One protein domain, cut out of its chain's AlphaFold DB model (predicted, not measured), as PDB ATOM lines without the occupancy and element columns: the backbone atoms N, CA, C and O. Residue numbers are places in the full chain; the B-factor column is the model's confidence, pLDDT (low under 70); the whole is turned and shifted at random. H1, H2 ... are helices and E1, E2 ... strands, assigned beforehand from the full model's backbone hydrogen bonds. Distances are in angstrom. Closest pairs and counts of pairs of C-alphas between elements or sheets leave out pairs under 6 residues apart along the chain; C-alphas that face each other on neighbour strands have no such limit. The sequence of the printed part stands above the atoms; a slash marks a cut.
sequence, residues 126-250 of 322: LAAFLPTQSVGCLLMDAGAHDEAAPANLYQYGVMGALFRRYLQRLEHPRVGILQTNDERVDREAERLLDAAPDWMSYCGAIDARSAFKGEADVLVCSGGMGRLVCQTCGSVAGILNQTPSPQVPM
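Overview. This is residues 126 to 250 of the 322 residues of a protein of Gemmataceae bacterium (UniProt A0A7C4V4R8). A strongly twisted five-stranded sheet forms the core of three layers, with H1 and H2 covering one face and H4 the other. The sheet curls round H1; H2 covers the E3 and E4 end, H4 the E1 and E2 end, and small H3 sits beside the strands. The printed part has 125 residues, with four named helices and five named strands in the order E1 E2 H1 E3 H2 E4 H3 E5 H4. The sheet runs E1 E2 E5 E3 E4 and is mixed; the class is mixed, helices and strands. The whole is compact, with a radius of gyration of the C-alphas of 13.6 A and spans of 42 by 31 by 22 A.

Along the chain. Start the sheet at C-alpha 126, (-18.119, 26.442, 40.397), where E1, residues 126 to 130, begins. Its other strands are E2, residues 137 to 140; E5, residues 218 to 220; E3, residues 174 to 178; and E4, residues 201 to 206, 13.7 A long. Find H1 at residues 150 to 167, 25.6 A long, and H2 at 183 to 194, 16.2 A. H3 is residues 210 to 213. H4, residues 223 to 239, runs 24.1 A to C-alpha 239 at (2.062, 23.593, 55.103).

Arrangement. E1 and E2 are a hairpin, antiparallel, with N 139 and O 128 2.7 A apart. E2 and E5 are parallel, N 219 to O 138 being 2.8 A. E5 and E3 are parallel, N 176 to O 218 being 2.9 A. E3 and E4 are parallel, N 175 to O 201 being 2.8 A. E3, H2, E4 is a strand-helix-strand unit, two parallel neighbour strands with a helix between along the chain. E2, H1, E3 and E4, H3, E5 are split units, with another strand between the two in the sheet; the three crossovers are right-handed. H1 is on the sheet; the closest C-alphas of H1 and E5, Leu 153 and Val 220, are 5.9 A apart. Residues 150 to 157 of H1 touch H2, closest at C-alphas 150 and 189, 4.4 A, at a steep tilt of 44 degrees, the same way. H2 is over E3 and E4 at a height over the sheet of 9.4 A; its closest C-alpha pair with E4 is Asp 194 and Tyr 202, 6.0 A. H4 is over E1 and E2 at 10.0 A height over the sheet, its C-alpha 226 lying 6.9 A from C-alpha 139, their closest. H3 is on the sheet, over none of the strands, on the opposite face from H1; H3 and H4 are apart. In H1, H2 and H4 each O i to N i+4 pair is within hydrogen-bond range; H3 is too short for such a pair.

Size, cuts and confidence. Look for the two farthest C-alphas at Ala 195 and Asn 241, 42.5 A apart. The printed part has no cut, and no link is long. Mean pLDDT of the printed part is 88.2; residue 135 and residues 241 to 250 are under 70.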
ATOM      1  N   LEU A 126     -18.832  25.574  39.468       98.06
ATOM      2  CA  LEU A 126     -18.119  26.442  40.397       98.06
ATOM      3  C   LEU A 126     -16.759  26.790  39.799       98.06
ATOM      4  O   LEU A 126     -15.961  25.895  39.525       98.06
ATOM      5  N   ALA A 127     -16.480  28.078  39.635       97.00
ATOM      6  CA  ALA A 127     -15.178  28.531  39.180       97.00
ATOM      7  C   ALA A 127     -14.265  28.840  40.372       97.00
ATOM      8  O   ALA A 127     -14.654  29.559  41.296       97.00
ATOM      9  N   ALA A 128     -13.043  28.319  40.345       93.81
ATOM     10  CA  ALA A 128     -12.016  28.606  41.341       93.81
ATOM     11  C   ALA A 128     -10.704  28.962  40.648       93.81
ATOM     12  O   ALA A 128     -10.357  28.370  39.632       93.81
ATOM     13  N   PHE A 129      -9.955  29.913  41.192       90.88
ATOM     14  CA  PHE A 129      -8.630  30.204  40.669       90.88
ATOM     15  C   PHE A 129      -7.587  29.289  41.303       90.88
ATOM     16  O   PHE A 129      -7.496  29.189  42.526       90.88
ATOM     17  N   LEU A 130      -6.781  28.657  40.457       87.25
ATOM     18  CA  LEU A 130      -5.586  27.937  40.861       87.25
ATOM     19  C   LEU A 130      -4.367  28.859  40.780       87.25
ATOM     20  O   LEU A 130      -4.220  29.602  39.797       87.25
ATOM     21  N   PRO A 131      -3.462  28.792  41.772       81.94
ATOM     22  CA  PRO A 131      -2.165  29.432  41.650       81.94
ATOM     23  C   PRO A 131      -1.402  28.765  40.504       81.94
ATOM     24  O   PRO A 131      -1.394  27.547  40.380       81.94
ATOM     25  N   THR A 132      -0.747  29.553  39.660       82.25
ATOM     26  CA  THR A 132       0.160  29.029  38.627       82.25
ATOM     27  C   THR A 132       1.444  29.844  38.633       82.25
ATOM     28  O   THR A 132       1.517  30.887  39.284       82.25
ATOM     29  N   GLN A 133       2.450  29.403  37.879       78.62
ATOM     30  CA  GLN A 133       3.653  30.202  37.610       78.62
ATOM     31  C   GLN A 133       3.362  31.480  36.785       78.62
ATOM     32  O   GLN A 133       4.231  32.337  36.655       78.62
ATOM     33  N   SER A 134       2.145  31.612  36.245       72.12
ATOM     34  CA  SER A 134       1.659  32.737  35.433       72.12
ATOM     35  C   SER A 134       0.485  33.471  36.119       72.12
ATOM     36  O   SER A 134       0.272  33.301  37.317       72.12
ATOM     37  N   VAL A 135      -0.315  34.238  35.360       66.69
ATOM     38  CA  VAL A 135      -1.471  35.075  35.783       66.69
ATOM     39  C   VAL A 135      -2.689  34.316  36.371       66.69
ATOM     40  O   VAL A 135      -3.824  34.801  36.338       66.69
ATOM     41  N   GLY A 136      -2.470  33.122  36.930       78.44
ATOM     42  CA  GLY A 136      -3.495  32.236  37.494       78.44
ATOM     43  C   GLY A 136      -4.349  31.538  36.429       78.44
ATOM     44  O   GLY A 136      -4.557  32.068  35.336       78.44
ATOM     45  N   CYS A 137      -4.868  30.355  36.763       90.56
ATOM     46  CA  CYS A 137      -5.744  29.559  35.896       90.56
ATOM     47  C   CYS A 137      -7.126  29.408  36.535       90.56
ATOM     48  O   CYS A 137      -7.222  29.155  37.734       90.56
ATOM     49  N   LEU A 138      -8.199  29.544  35.754       95.00
ATOM     50  CA  LEU A 138      -9.564  29.313  36.232       95.00
ATOM     51  C   LEU A 138      -9.937  27.831  36.086       95.00
ATOM     52  O   LEU A 138     -10.028  27.324  34.978       95.00
ATOM     53  N   LEU A 139     -10.173  27.133  37.188       95.81
ATOM     54  CA  LEU A 139     -10.635  25.748  37.218       95.81
ATOM     55  C   LEU A 139     -12.167  25.676  37.226       95.81
ATOM     56  O   LEU A 139     -12.803  26.365  38.030       95.81
ATOM     57  N   MET A 140     -12.748  24.819  36.382       97.19
ATOM     58  CA  MET A 140     -14.185  24.534  36.332       97.19
ATOM     59  C   MET A 140     -14.481  23.063  35.978       97.19
ATOM     60  O   MET A 140     -14.202  22.612  34.887       97.19
ATOM     61  N   ASP A 141     -15.134  22.250  36.783       96.81
ATOM     62  CA  ASP A 141     -15.860  22.566  37.999       96.81
ATOM     63  C   ASP A 141     -14.993  22.348  39.248       96.81
ATOM     64  O   ASP A 141     -14.251  21.380  39.341       96.81
ATOM     65  N   ALA A 142     -15.097  23.237  40.232       95.44
ATOM     66  CA  ALA A 142     -14.410  23.135  41.519       95.44
ATOM     67  C   ALA A 142     -15.248  22.437  42.616       95.44
ATOM     68  O   ALA A 142     -14.926  22.545  43.804       95.44
ATOM     69  N   GLY A 143     -16.327  21.742  42.240       94.25
ATOM     70  CA  GLY A 143     -17.086  20.852  43.125       94.25
ATOM     71  C   GLY A 143     -18.584  21.129  43.236       94.25
ATOM     72  O   GLY A 143     -19.186  20.707  44.233       94.25
ATOM     73  N   ALA A 144     -19.188  21.840  42.276       95.69
ATOM     74  CA  ALA A 144     -20.641  21.991  42.194       95.69
ATOM     75  C   ALA A 144     -21.341  20.646  41.929       95.69
ATOM     76  O   ALA A 144     -22.392  20.379  42.513       95.69
ATOM     77  N   HIS A 145     -20.723  19.789  41.118       94.25
ATOM     78  CA  HIS A 145     -21.155  18.433  40.788       94.25
ATOM     79  C   HIS A 145     -19.989  17.455  40.927       94.25
ATOM     80  O   HIS A 145     -18.841  17.831  40.741       94.25
ATOM     81  N   ASP A 146     -20.247  16.189  41.248       91.38
ATOM     82  CA  ASP A 146     -19.149  15.223  41.385       91.38
ATOM     83  C   ASP A 146     -18.670  14.702  40.021       91.38
ATOM     84  O   ASP A 146     -17.465  14.609  39.782       91.38
ATOM     85  N   GLU A 147     -19.601  14.468  39.096       91.94
ATOM     86  CA  GLU A 147     -19.343  13.992  37.735       91.94
ATOM     87  C   GLU A 147     -19.692  15.057  36.686       91.94
ATOM     88  O   GLU A 147     -20.517  15.944  36.917       91.94
ATOM     89  N   ALA A 148     -19.075  14.956  35.507       91.94
ATOM     90  CA  ALA A 148     -19.356  15.827  34.374       91.94
ATOM     91  C   ALA A 148     -19.466  15.003  33.087       91.94
ATOM     92  O   ALA A 148     -18.545  14.281  32.726       91.94
ATOM     93  N   ALA A 149     -20.587  15.142  32.376       94.25
ATOM     94  CA  ALA A 149     -20.716  14.624  31.019       94.25
ATOM     95  C   ALA A 149     -19.879  15.473  30.035       94.25
ATOM     96  O   ALA A 149     -19.614  16.643  30.331       94.25
ATOM     97  N   PRO A 150     -19.557  14.973  28.826       95.06
ATOM     98  CA  PRO A 150     -18.789  15.729  27.825       95.06
ATOM     99  C   PRO A 150     -19.373  17.112  27.516       95.06
ATOM    100  O   PRO A 150     -18.674  18.123  27.484       95.06
ATOM    101  N   ALA A 151     -20.701  17.168  27.388       94.88
ATOM    102  CA  ALA A 151     -21.455  18.400  27.191       94.88
ATOM    103  C   ALA A 151     -21.240  19.428  28.318       94.88
ATOM    104  O   ALA A 151     -21.227  20.629  28.054       94.88
ATOM    105  N   ASN A 152     -21.062  18.969  29.561       95.88
ATOM    106  CA  ASN A 152     -20.821  19.843  30.706       95.88
ATOM    107  C   ASN A 152     -19.395  20.403  30.656       95.88
ATOM    108  O   ASN A 152     -19.227  21.603  30.831       95.88
ATOM    109  N   LEU A 153     -18.390  19.575  30.338       96.56
ATOM    110  CA  LEU A 153     -16.997  20.023  30.181       96.56
ATOM    111  C   LEU A 153     -16.868  21.091  29.086       96.56
ATOM    112  O   LEU A 153     -16.255  22.134  29.312       96.56
ATOM    113  N   TYR A 154     -17.532  20.889  27.943       96.81
ATOM    114  CA  TYR A 154     -17.632  21.906  26.893       96.81
ATOM    115  C   TYR A 154     -18.249  23.215  27.420       96.81
ATOM    116  O   TYR A 154     -17.686  24.298  27.240       96.81
ATOM    117  N   GLN A 155     -19.389  23.134  28.118       97.62
ATOM    118  CA  GLN A 155     -20.062  24.314  28.672       97.62
ATOM    119  C   GLN A 155     -19.218  25.034  29.725       97.62
ATOM    120  O   GLN A 155     -19.192  26.265  29.739       97.62
ATOM    121  N   TYR A 156     -18.501  24.301  30.574       98.19
ATOM    122  CA  TYR A 156     -17.555  24.862  31.536       98.19
ATOM    123  C   TYR A 156     -16.418  25.598  30.827       98.19
ATOM    124  O   TYR A 156     -16.070  26.701  31.241       98.19
ATOM    125  N   GLY A 157     -15.920  25.055  29.713       97.88
ATOM    126  CA  GLY A 157     -14.901  25.697  28.886       97.88
ATOM    127  C   GLY A 157     -15.376  27.040  28.343       97.88
ATOM    128  O   GLY A 157     -14.722  28.059  28.554       97.88
ATOM    129  N   VAL A 158     -16.566  27.068  27.735       98.00
ATOM    130  CA  VAL A 158     -17.182  28.301  27.215       98.00
ATOM    131  C   VAL A 158     -17.436  29.320  28.331       98.00
ATOM    132  O   VAL A 158     -17.069  30.490  28.200       98.00
ATOM    133  N   MET A 159     -18.045  28.901  29.445       98.38
ATOM    134  CA  MET A 159     -18.358  29.795  30.567       98.38
ATOM    135  C   MET A 159     -17.093  30.371  31.211       98.38
ATOM    136  O   MET A 159     -17.017  31.581  31.440       98.38
ATOM    137  N   GLY A 160     -16.089  29.530  31.461       98.25
ATOM    138  CA  GLY A 160     -14.809  29.945  32.021       98.25
ATOM    139  C   GLY A 160     -14.029  30.858  31.077       98.25
ATOM    140  O   GLY A 160     -13.479  31.872  31.514       98.25
ATOM    141  N   ALA A 161     -14.035  30.574  29.772       98.06
ATOM    142  CA  ALA A 161     -13.362  31.407  28.782       98.06
ATOM    143  C   ALA A 161     -14.024  32.789  28.679       98.06
ATOM    144  O   ALA A 161     -13.330  33.803  28.698       98.06
ATOM    145  N   LEU A 162     -15.358  32.870  28.678       98.19
ATOM    146  CA  LEU A 162     -16.068  34.152  28.733       98.19
ATOM    147  C   LEU A 162     -15.765  34.920  30.023       98.19
ATOM    148  O   LEU A 162     -15.563  36.136  29.976       98.19
ATOM    149  N   PHE A 163     -15.684  34.229  31.162       97.94
ATOM    150  CA  PHE A 163     -15.280  34.846  32.421       97.94
ATOM    151  C   PHE A 163     -13.881  35.470  32.299       97.94
ATOM    152  O   PHE A 163     -13.719  36.669  32.534       97.94
ATOM    153  N   ARG A 164     -12.882  34.697  31.849       95.62
ATOM    154  CA  ARG A 164     -11.504  35.171  31.623       95.62
ATOM    155  C   ARG A 164     -11.450  36.327  30.622       95.62
ATOM    156  O   ARG A 164     -10.788  37.335  30.874       95.62
ATOM    157  N   ARG A 165     -12.201  36.229  29.527       96.88
ATOM    158  CA  ARG A 165     -12.246  37.240  28.471       96.88
ATOM    159  C   ARG A 165     -12.773  38.574  28.962       96.88
ATOM    160  O   ARG A 165     -12.138  39.601  28.756       96.88
ATOM    161  N   TYR A 166     -13.934  38.580  29.607       97.31
ATOM    162  CA  TYR A 166     -14.615  39.831  29.933       97.31
ATOM    163  C   TYR A 166     -14.209  40.408  31.284       97.31
ATOM    164  O   TYR A 166     -14.204  41.629  31.442       97.31
ATOM    165  N   LEU A 167     -13.834  39.568  32.252       94.88
ATOM    166  CA  LEU A 167     -13.438  40.053  33.571       94.88
ATOM    167  C   LEU A 167     -11.934  40.295  33.650       94.88
ATOM    168  O   LEU A 167     -11.524  41.258  34.291       94.88
ATOM    169  N   GLN A 168     -11.114  39.476  32.991       90.31
ATOM    170  CA  GLN A 168      -9.651  39.600  33.016       90.31
ATOM    171  C   GLN A 168      -9.056  40.070  31.684       90.31
ATOM    172  O   GLN A 168      -7.839  40.130  31.553       90.31
ATOM    173  N   ARG A 169      -9.909  40.494  30.736       92.31
ATOM    174  CA  ARG A 169      -9.517  41.118  29.459       92.31
ATOM    175  C   ARG A 169      -8.597  40.236  28.607       92.31
ATOM    176  O   ARG A 169      -7.774  40.752  27.860       92.31
ATOM    177  N   LEU A 170      -8.741  38.914  28.713       93.19
ATOM    178  CA  LEU A 170      -8.001  37.971  27.875       93.19
ATOM    179  C   LEU A 170      -8.702  37.792  26.530       93.19
ATOM    180  O   LEU A 170      -9.751  37.160  26.447       93.19
ATOM    181  N   GLU A 171      -8.128  38.354  25.470       92.12
ATOM    182  CA  GLU A 171      -8.761  38.357  24.148       92.12
ATOM    183  C   GLU A 171      -8.920  36.970  23.530       92.12
ATOM    184  O   GLU A 171      -9.860  36.783  22.781       92.12
ATOM    185  N   HIS A 172      -8.060  36.000  23.824       95.06
ATOM    186  CA  HIS A 172      -8.191  34.634  23.306       95.06
ATOM    187  C   HIS A 172      -7.842  33.632  24.414       95.06
ATOM    188  O   HIS A 172      -6.702  33.174  24.490       95.06
ATOM    189  N   PRO A 173      -8.780  33.341  25.338       96.69
ATOM    190  CA  PRO A 173      -8.519  32.440  26.456       96.69
ATOM    191  C   PRO A 173      -8.230  31.017  25.970       96.69
ATOM    192  O   PRO A 173      -8.987  30.470  25.162       96.69
ATOM    193  N   ARG A 174      -7.172  30.406  26.508       96.31
ATOM    194  CA  ARG A 174      -6.830  29.000  26.266       96.31
ATOM    195  C   ARG A 174      -7.574  28.099  27.244       96.31
ATOM    196  O   ARG A 174      -7.515  28.323  28.454       96.31
ATOM    197  N   VAL A 175      -8.250  27.084  26.729       97.56
ATOM    198  CA  VAL A 175      -9.028  26.116  27.501       97.56
ATOM    199  C   VAL A 175      -8.399  24.740  27.344       97.56
ATOM    200  O   VAL A 175      -8.219  24.279  26.222       97.56
ATOM    201  N   GLY A 176      -8.094  24.078  28.455       96.44
ATOM    202  CA  GLY A 176      -7.620  22.694  28.466       96.44
ATOM    203  C   GLY A 176      -8.515  21.802  29.316       96.44
ATOM    204  O   GLY A 176      -9.198  22.282  30.222       96.44
ATOM    205  N   ILE A 177      -8.506  20.501  29.036       96.12
ATOM    206  CA  ILE A 177      -9.164  19.502  29.890       96.12
ATOM    207  C   ILE A 177      -8.124  18.977  30.872       96.12
ATOM    208  O   ILE A 177      -7.098  18.450  30.454       96.12
ATOM    209  N   LEU A 178      -8.385  19.085  32.172       93.69
ATOM    210  CA  LEU A 178      -7.649  18.301  33.158       93.69
ATOM    211  C   LEU A 178      -8.213  16.876  33.109       93.69
ATOM    212  O   LEU A 178      -9.375  16.675  33.466       93.69
ATOM    213  N   GLN A 179      -7.400  15.938  32.604       81.06
ATOM    214  CA  GLN A 179      -7.812  14.567  32.262       81.06
ATOM    215  C   GLN A 179      -8.650  13.927  33.363       81.06
ATOM    216  O   GLN A 179      -8.249  13.938  34.529       81.06
ATOM    217  N   THR A 180      -9.796  13.359  32.991       73.31
ATOM    218  CA  THR A 180     -10.658  12.637  33.922       73.31
ATOM    219  C   THR A 180     -10.254  11.162  34.000       73.31
ATOM    220  O   THR A 180      -9.345  10.696  33.318       73.31
ATOM    221  N   ASN A 181     -10.926  10.396  34.862       74.75
ATOM    222  CA  ASN A 181     -10.726   8.945  34.933       74.75
ATOM    223  C   ASN A 181     -11.548   8.176  33.873       74.75
ATOM    224  O   ASN A 181     -11.531   6.947  33.883       74.75
ATOM    225  N   ASP A 182     -12.297   8.866  33.001       82.62
ATOM    226  CA  ASP A 182     -13.111   8.263  31.939       82.62
ATOM    227  C   ASP A 182     -12.667   8.790  30.567       82.62
ATOM    228  O   ASP A 182     -13.088   9.851  30.102       82.62
ATOM    229  N   GLU A 183     -11.846   8.003  29.872       85.50
ATOM    230  CA  GLU A 183     -11.320   8.376  28.556       85.50
ATOM    231  C   GLU A 183     -12.408   8.607  27.497       85.50
ATOM    232  O   GLU A 183     -12.184   9.308  26.509       85.50
ATOM    233  N   ARG A 184     -13.586   7.983  27.637       88.38
ATOM    234  CA  ARG A 184     -14.689   8.194  26.692       88.38
ATOM    235  C   ARG A 184     -15.289   9.579  26.892       88.38
ATOM    236  O   ARG A 184     -15.657  10.213  25.904       88.38
ATOM    237  N   VAL A 185     -15.390  10.023  28.144       88.25
ATOM    238  CA  VAL A 185     -15.840  11.380  28.463       88.25
ATOM    239  C   VAL A 185     -14.849  12.400  27.917       88.25
ATOM    240  O   VAL A 185     -15.272  13.338  27.241       88.25
ATOM    241  N   ASP A 186     -13.555  12.171  28.140       88.44
ATOM    242  CA  ASP A 186     -12.498  13.071  27.680       88.44
ATOM    243  C   ASP A 186     -12.502  13.196  26.153       88.44
ATOM    244  O   ASP A 186     -12.655  14.302  25.647       88.44
ATOM    245  N   ARG A 187     -12.477  12.085  25.401       92.00
ATOM    246  CA  ARG A 187     -12.461  12.124  23.922       92.00
ATOM    247  C   ARG A 187     -13.653  12.858  23.303       92.00
ATOM    248  O   ARG A 187     -13.500  13.561  22.306       92.00
ATOM    249  N   GLU A 188     -14.856  12.688  23.849       94.06
ATOM    250  CA  GLU A 188     -16.025  13.406  23.323       94.06
ATOM    251  C   GLU A 188     -16.005  14.886  23.732       94.06
ATOM    252  O   GLU A 188     -16.429  15.743  22.958       94.06
ATOM    253  N   ALA A 189     -15.484  15.215  24.917       94.31
ATOM    254  CA  ALA A 189     -15.305  16.601  25.337       94.31
ATOM    255  C   ALA A 189     -14.246  17.320  24.487       94.31
ATOM    256  O   ALA A 189     -14.470  18.466  24.101       94.31
ATOM    257  N   GLU A 190     -13.149  16.636  24.147       94.50
ATOM    258  CA  GLU A 190     -12.121  17.093  23.205       94.50
ATOM    259  C   GLU A 190     -12.753  17.466  21.865       94.50
ATOM    260  O   GLU A 190     -12.655  18.613  21.439       94.50
ATOM    261  N   ARG A 191     -13.526  16.548  21.267       94.56
ATOM    262  CA  ARG A 191     -14.230  16.788  19.998       94.56
ATOM    263  C   ARG A 191     -15.143  18.017  20.044       94.56
ATOM    264  O   ARG A 191     -15.255  18.746  19.060       94.56
ATOM    265  N   LEU A 192     -15.836  18.234  21.163       95.19
ATOM    266  CA  LEU A 192     -16.717  19.393  21.343       95.19
ATOM    267  C   LEU A 192     -15.930  20.700  21.514       95.19
ATOM    268  O   LEU A 192     -16.355  21.728  20.992       95.19
ATOM    269  N   LEU A 193     -14.813  20.674  22.246       94.94
ATOM    270  CA  LEU A 193     -13.963  21.847  22.474       94.94
ATOM    271  C   LEU A 193     -13.136  22.225  21.240       94.94
ATOM    272  O   LEU A 193     -12.944  23.413  21.004       94.94
ATOM    273  N   ASP A 194     -12.724  21.258  20.421       92.69
ATOM    274  CA  ASP A 194     -12.102  21.503  19.112       92.69
ATOM    275  C   ASP A 194     -13.047  22.241  18.154       92.69
ATOM    276  O   ASP A 194     -12.611  23.019  17.309       92.69
ATOM    277  N   ALA A 195     -14.356  22.021  18.300       90.12
ATOM    278  CA  ALA A 195     -15.400  22.703  17.538       90.12
ATOM    279  C   ALA A 195     -15.919  23.984  18.225       90.12
ATOM    280  O   ALA A 195     -16.972  24.507  17.839       90.12
ATOM    281  N   ALA A 196     -15.240  24.470  19.271       88.25
ATOM    282  CA  ALA A 196     -15.629  25.689  19.971       88.25
ATOM    283  C   ALA A 196     -15.427  26.943  19.092       88.25
ATOM    284  O   ALA A 196     -14.676  26.914  18.120       88.25
ATOM    285  N   PRO A 197     -16.083  28.072  19.419       88.25
ATOM    286  CA  PRO A 197     -15.941  29.300  18.641       88.25
ATOM    287  C   PRO A 197     -14.511  29.873  18.639       88.25
ATOM    288  O   PRO A 197     -13.853  29.896  19.677       88.25
ATOM    289  N   ASP A 198     -14.114  30.503  17.526       92.69
ATOM    290  CA  ASP A 198     -12.765  31.057  17.266       92.69
ATOM    291  C   ASP A 198     -12.253  32.102  18.282       92.69
ATOM    292  O   ASP A 198     -11.082  32.484  18.290       92.69
ATOM    293  N   TRP A 199     -13.129  32.619  19.148       94.69
ATOM    294  CA  TRP A 199     -12.762  33.588  20.180       94.69
ATOM    295  C   TRP A 199     -12.102  32.944  21.415       94.69
ATOM    296  O   TRP A 199     -11.631  33.675  22.292       94.69
ATOM    297  N   MET A 200     -12.055  31.610  21.485       95.94
ATOM    298  CA  MET A 200     -11.292  30.819  22.456       95.94
ATOM    299  C   MET A 200     -10.461  29.747  21.746       95.94
ATOM    300  O   MET A 200     -10.720  29.414  20.594       95.94
ATOM    301  N   SER A 201      -9.458  29.203  22.431       95.62
ATOM    302  CA  SER A 201      -8.588  28.168  21.864       95.62
ATOM    303  C   SER A 201      -8.565  26.945  22.761       95.62
ATOM    304  O   SER A 201      -8.242  27.061  23.942       95.62
ATOM    305  N   TYR A 202      -8.876  25.776  22.209       96.12
ATOM    306  CA  TYR A 202      -8.645  24.518  22.903       96.12
ATOM    307  C   TYR A 202      -7.163  24.134  22.800       96.12
ATOM    308  O   TYR A 202      -6.586  24.171  21.716       96.12
ATOM    309  N   CYS A 203      -6.526  23.823  23.929       94.25
ATOM    310  CA  CYS A 203      -5.093  23.516  23.998       94.25
ATOM    311  C   CYS A 203      -4.792  22.060  24.379       94.25
ATOM    312  O   CYS A 203      -3.661  21.751  24.750       94.25
ATOM    313  N   GLY A 204      -5.780  21.171  24.280       93.81
ATOM    314  CA  GLY A 204      -5.601  19.751  24.557       93.81
ATOM    315  C   GLY A 204      -5.811  19.358  26.019       93.81
ATOM    316  O   GLY A 204      -6.211  20.152  26.882       93.81
ATOM    317  N   ALA A 205      -5.559  18.078  26.274       92.94
ATOM    318  CA  ALA A 205      -5.505  17.511  27.606       92.94
ATOM    319  C   ALA A 205      -4.263  18.015  28.358       92.94
ATOM    320  O   ALA A 205      -3.157  18.046  27.819       92.94
ATOM    321  N   ILE A 206      -4.449  18.390  29.620       92.19
ATOM    322  CA  ILE A 206      -3.413  18.904  30.513       92.19
ATOM    323  C   ILE A 206      -3.322  17.980  31.721       92.19
ATOM    324  O   ILE A 206      -4.317  17.711  32.392       92.19
ATOM    325  N   ASP A 207      -2.116  17.502  32.017       88.25
ATOM    326  CA  ASP A 207      -1.869  16.701  33.212       88.25
ATOM    327  C   ASP A 207      -1.799  17.566  34.487       88.25
ATOM    328  O   ASP A 207      -1.598  18.786  34.458       88.25
ATOM    329  N   ALA A 208      -1.917  16.923  35.650       84.00
ATOM    330  CA  ALA A 208      -1.906  17.614  36.938       84.00
ATOM    331  C   ALA A 208      -0.616  18.415  37.197       84.00
ATOM    332  O   ALA A 208      -0.647  19.410  37.916       84.00
ATOM    333  N   ARG A 209       0.527  18.012  36.627       83.25
ATOM    334  CA  ARG A 209       1.801  18.729  36.796       83.25
ATOM    335  C   ARG A 209       1.812  20.018  35.977       83.25
ATOM    336  O   ARG A 209       2.337  21.037  36.420       83.25
ATOM    337  N   SER A 210       1.265  19.955  34.776       87.06
ATOM    338  CA  SER A 210       1.288  21.013  33.775       87.06
ATOM    339  C   SER A 210       0.176  22.039  34.005       87.06
ATOM    340  O   SER A 210       0.360  23.217  33.701       87.06
ATOM    341  N   ALA A 211      -0.887  21.649  34.718       86.88
ATOM    342  CA  ALA A 211      -1.928  22.546  35.223       86.88
ATOM    343  C   ALA A 211      -1.378  23.774  35.983       86.88
ATOM    344  O   ALA A 211      -1.924  24.872  35.879       86.88
ATOM    345  N   PHE A 212      -0.258  23.627  36.701       87.81
ATOM    346  CA  PHE A 212       0.355  24.706  37.489       87.81
ATOM    347  C   PHE A 212       1.384  25.550  36.718       87.81
ATOM    348  O   PHE A 212       1.864  26.564  37.234       87.81
ATOM    349  N   LYS A 213       1.716  25.176  35.475       88.06
ATOM    350  CA  LYS A 213       2.694  25.887  34.631       88.06
ATOM    351  C   LYS A 213       2.087  27.039  33.821       88.06
ATOM    352  O   LYS A 213       2.827  27.799  33.210       88.06
ATOM    353  N   GLY A 214       0.759  27.196  33.822       84.69
ATOM    354  CA  GLY A 214       0.079  28.245  33.045       84.69
ATOM    355  C   GLY A 214      -0.131  27.893  31.568       84.69
ATOM    356  O   GLY A 214      -0.188  28.780  30.712       84.69
ATOM    357  N   GLU A 215      -0.230  26.600  31.255       89.38
ATOM    358  CA  GLU A 215      -0.469  26.109  29.890       89.38
ATOM    359  C   GLU A 215      -1.897  26.401  29.392       89.38
ATOM    360  O   GLU A 215      -2.101  26.552  28.189       89.38
ATOM    361  N   ALA A 216      -2.847  26.615  30.309       93.56
ATOM    362  CA  ALA A 216      -4.199  27.084  30.018       93.56
ATOM    363  C   ALA A 216      -4.603  28.277  30.896       93.56
ATOM    364  O   ALA A 216      -4.083  28.477  31.996       93.56
ATOM    365  N   ASP A 217      -5.563  29.055  30.401       94.88
ATOM    366  CA  ASP A 217      -6.245  30.117  31.147       94.88
ATOM    367  C   ASP A 217      -7.478  29.591  31.886       94.88
ATOM    368  O   ASP A 217      -7.880  30.155  32.910       94.88
ATOM    369  N   VAL A 218      -8.073  28.523  31.349       97.00
ATOM    370  CA  VAL A 218      -9.198  27.785  31.918       97.00
ATOM    371  C   VAL A 218      -8.893  26.292  31.861       97.00
ATOM    372  O   VAL A 218      -8.581  25.764  30.797       97.00
ATOM    373  N   LEU A 219      -9.032  25.603  32.986       96.62
ATOM    374  CA  LEU A 219      -8.962  24.148  33.069       96.62
ATOM    375  C   LEU A 219     -10.339  23.593  33.376       96.62
ATOM    376  O   LEU A 219     -10.949  24.005  34.366       96.62
ATOM    377  N   VAL A 220     -10.804  22.649  32.560       97.31
ATOM    378  CA  VAL A 220     -12.081  21.977  32.793       97.31
ATOM    379  C   VAL A 220     -11.924  20.563  33.336       97.31
ATOM    380  O   VAL A 220     -11.033  19.842  32.905       97.31
ATOM    381  N   CYS A 221     -12.769  20.168  34.288       95.56
ATOM    382  CA  CYS A 221     -12.779  18.824  34.880       95.56
ATOM    383  C   CYS A 221     -14.130  18.479  35.524       95.56
ATOM    384  O   CYS A 221     -15.022  19.330  35.635       95.56
ATOM    385  N   SER A 222     -14.272  17.228  35.975       93.94
ATOM    386  CA  SER A 222     -15.350  16.848  36.891       93.94
ATOM    387  C   SER A 222     -15.177  17.555  38.235       93.94
ATOM    388  O   SER A 222     -14.055  17.752  38.707       93.94
ATOM    389  N   GLY A 223     -16.274  17.929  38.894       93.94
ATOM    390  CA  GLY A 223     -16.143  18.695  40.130       93.94
ATOM    391  C   GLY A 223     -15.614  17.875  41.305       93.94
ATOM    392  O   GLY A 223     -14.996  18.455  42.194       93.94
ATOM    393  N   GLY A 224     -15.728  16.542  41.295       92.31
ATOM    394  CA  GLY A 224     -15.015  15.688  42.249       92.31
ATOM    395  C   GLY A 224     -13.495  15.865  42.148       92.31
ATOM    396  O   GLY A 224     -12.822  16.080  43.160       92.31
ATOM    397  N   MET A 225     -12.965  15.870  40.921       92.75
ATOM    398  CA  MET A 225     -11.549  16.123  40.662       92.75
ATOM    399  C   MET A 225     -11.160  17.558  41.013       92.75
ATOM    400  O   MET A 225     -10.179  17.770  41.727       92.75
ATOM    401  N   GLY A 226     -11.934  18.552  40.576       94.06
ATOM    402  CA  GLY A 226     -11.598  19.946  40.848       94.06
ATOM    403  C   GLY A 226     -11.652  20.309  42.334       94.06
ATOM    404  O   GLY A 226     -10.795  21.052  42.822       94.06
ATOM    405  N   ARG A 227     -12.595  19.726  43.087       92.88
ATOM    406  CA  ARG A 227     -12.662  19.828  44.555       92.88
ATOM    407  C   ARG A 227     -11.390  19.281  45.198       92.88
ATOM    408  O   ARG A 227     -10.810  19.967  46.041       92.88
ATOM    409  N   LEU A 228     -10.951  18.090  44.781       92.19
ATOM    410  CA  LEU A 228      -9.715  17.477  45.268       92.19
ATOM    411  C   LEU A 228      -8.512  18.384  44.984       92.19
ATOM    412  O   LEU A 228      -7.781  18.719  45.911       92.19
ATOM    413  N   VAL A 229      -8.362  18.868  43.746       91.44
ATOM    414  CA  VAL A 229      -7.276  19.788  43.366       91.44
ATOM    415  C   VAL A 229      -7.273  21.035  44.253       91.44
ATOM    416  O   VAL A 229      -6.228  21.398  44.796       91.44
ATOM    417  N   CYS A 230      -8.428  21.670  44.468       89.50
ATOM    418  CA  CYS A 230      -8.530  22.869  45.304       89.50
ATOM    419  C   CYS A 230      -8.163  22.597  46.772       89.50
ATOM    420  O   CYS A 230      -7.447  23.392  47.384       89.50
ATOM    421  N   GLN A 231      -8.635  21.484  47.343       88.75
ATOM    422  CA  GLN A 231      -8.332  21.088  48.723       88.75
ATOM    423  C   GLN A 231      -6.855  20.734  48.911       88.75
ATOM    424  O   GLN A 231      -6.249  21.134  49.909       88.75
ATOM    425  N   THR A 232      -6.257  20.037  47.942       89.44
ATOM    426  CA  THR A 232      -4.824  19.731  47.939       89.44
ATOM    427  C   THR A 232      -3.999  21.011  47.851       89.44
ATOM    428  O   THR A 232      -3.090  21.192  48.660       89.44
ATOM    429  N   CYS A 233      -4.343  21.939  46.950       86.69
ATOM    430  CA  CYS A 233      -3.650  23.226  46.831       86.69
ATOM    431  C   CYS A 233      -3.711  24.032  48.131       86.69
ATOM    432  O   CYS A 233      -2.686  24.526  48.594       86.69
ATOM    433  N   GLY A 234      -4.899  24.134  48.739       81.88
ATOM    434  CA  GLY A 234      -5.083  24.851  50.001       81.88
ATOM    435  C   GLY A 234      -4.268  24.237  51.140       81.88
ATOM    436  O   GLY A 234      -3.555  24.950  51.842       81.88
ATOM    437  N   SER A 235      -4.308  22.906  51.272       84.31
ATOM    438  CA  SER A 235      -3.553  22.173  52.298       84.31
ATOM    439  C   SER A 235      -2.039  22.343  52.142       84.31
ATOM    440  O   SER A 235      -1.346  22.637  53.113       84.31
ATOM    441  N   VAL A 236      -1.513  22.199  50.920       85.38
ATOM    442  CA  VAL A 236      -0.073  22.343  50.648       85.38
ATOM    443  C   VAL A 236       0.392  23.782  50.876       85.38
ATOM    444  O   VAL A 236       1.435  23.983  51.497       85.38
ATOM    445  N   ALA A 237      -0.380  24.784  50.443       79.62
ATOM    446  CA  ALA A 237      -0.060  26.188  50.701       79.62
ATOM    447  C   ALA A 237       0.023  26.488  52.209       79.62
ATOM    448  O   ALA A 237       0.961  27.146  52.656       79.62
ATOM    449  N   GLY A 238      -0.903  25.930  53.001       76.44
ATOM    450  CA  GLY A 238      -0.879  26.027  54.461       76.44
ATOM    451  C   GLY A 238       0.375  25.412  55.094       76.44
ATOM    452  O   GLY A 238       0.962  26.021  55.983       76.44
ATOM    453  N   ILE A 239       0.832  24.249  54.611       81.25
ATOM    454  CA  ILE A 239       2.062  23.593  55.103       81.25
ATOM    455  C   ILE A 239       3.306  24.424  54.778       81.25
ATOM    456  O   ILE A 239       4.209  24.548  55.603       81.25
ATOM    457  N   LEU A 240       3.377  24.979  53.567       80.31
ATOM    458  CA  LEU A 240       4.571  25.673  53.094       80.31
ATOM    459  C   LEU A 240       4.750  27.071  53.714       80.31
ATOM    460  O   LEU A 240       5.762  27.709  53.430       80.31
ATOM    461  N   ASN A 241       3.800  27.566  54.529       64.75
ATOM    462  CA  ASN A 241       3.726  28.962  55.006       64.75
ATOM    463  C   ASN A 241       3.866  30.004  53.880       64.75
ATOM    464  O   ASN A 241       4.104  31.187  54.122       64.75
ATOM    465  N   GLN A 242       3.723  29.566  52.632       56.78
ATOM    466  CA  GLN A 242       3.711  30.424  51.474       56.78
ATOM    467  C   GLN A 242       2.267  30.848  51.299       56.78
ATOM    468  O   GLN A 242       1.372  30.019  51.137       56.78
ATOM    469  N   THR A 243       2.034  32.156  51.299       51.81
ATOM    470  CA  THR A 243       0.861  32.668  50.604       51.81
ATOM    471  C   THR A 243       0.965  32.105  49.182       51.81
ATOM    472  O   THR A 243       2.003  32.324  48.544       51.81
ATOM    473  N   PRO A 244      -0.012  31.317  48.692       51.78
ATOM    474  CA  PRO A 244       0.006  30.905  47.295       51.78
ATOM    475  C   PRO A 244       0.147  32.186  46.478       51.78
ATOM    476  O   PRO A 244      -0.457  33.180  46.871       51.78
ATOM    477  N   SER A 245       1.042  32.159  45.478       45.22
ATOM    478  CA  SER A 245       1.496  33.269  44.618       45.22
ATOM    479  C   SER A 245       0.717  34.584  44.795       45.22
ATOM    480  O   SER A 245      -0.510  34.541  44.699       45.22
ATOM    481  N   PRO A 246       1.373  35.759  44.928       41.34
ATOM    482  CA  PRO A 246       0.752  37.062  45.248       41.34
ATOM    483  C   PRO A 246      -0.396  37.534  44.328       41.34
ATOM    484  O   PRO A 246      -0.906  38.637  44.493       41.34
ATOM    485  N   GLN A 247      -0.800  36.729  43.351       47.78
ATOM    486  CA  GLN A 247      -1.815  37.002  42.353       47.78
ATOM    487  C   GLN A 247      -3.184  36.354  42.641       47.78
ATOM    488  O   GLN A 247      -4.167  36.850  42.096       47.78
ATOM    489  N   VAL A 248      -3.304  35.303  43.475       54.28
ATOM    490  CA  VAL A 248      -4.616  34.690  43.800       54.28
ATOM    491  C   VAL A 248      -4.652  34.091  45.224       54.28
ATOM    492  O   VAL A 248      -4.090  33.017  45.451       54.28
ATOM    493  N   PRO A 249      -5.385  34.698  46.174       60.50
ATOM    494  CA  PRO A 249      -5.694  34.077  47.465       60.50
ATOM    495  C   PRO A 249      -6.549  32.804  47.303       60.50
ATOM    496  O   PRO A 249      -7.526  32.810  46.559       60.50
ATOM    497  N   MET A 250      -6.267  31.721  48.035       62.88
ATOM    498  CA  MET A 250      -7.087  30.485  47.980       62.88
ATOM    499  C   MET A 250      -8.528  30.671  48.496       62.88
ATOM    500  O   MET A 250      -9.426  29.905  48.123       62.88
TER     501      MET A 250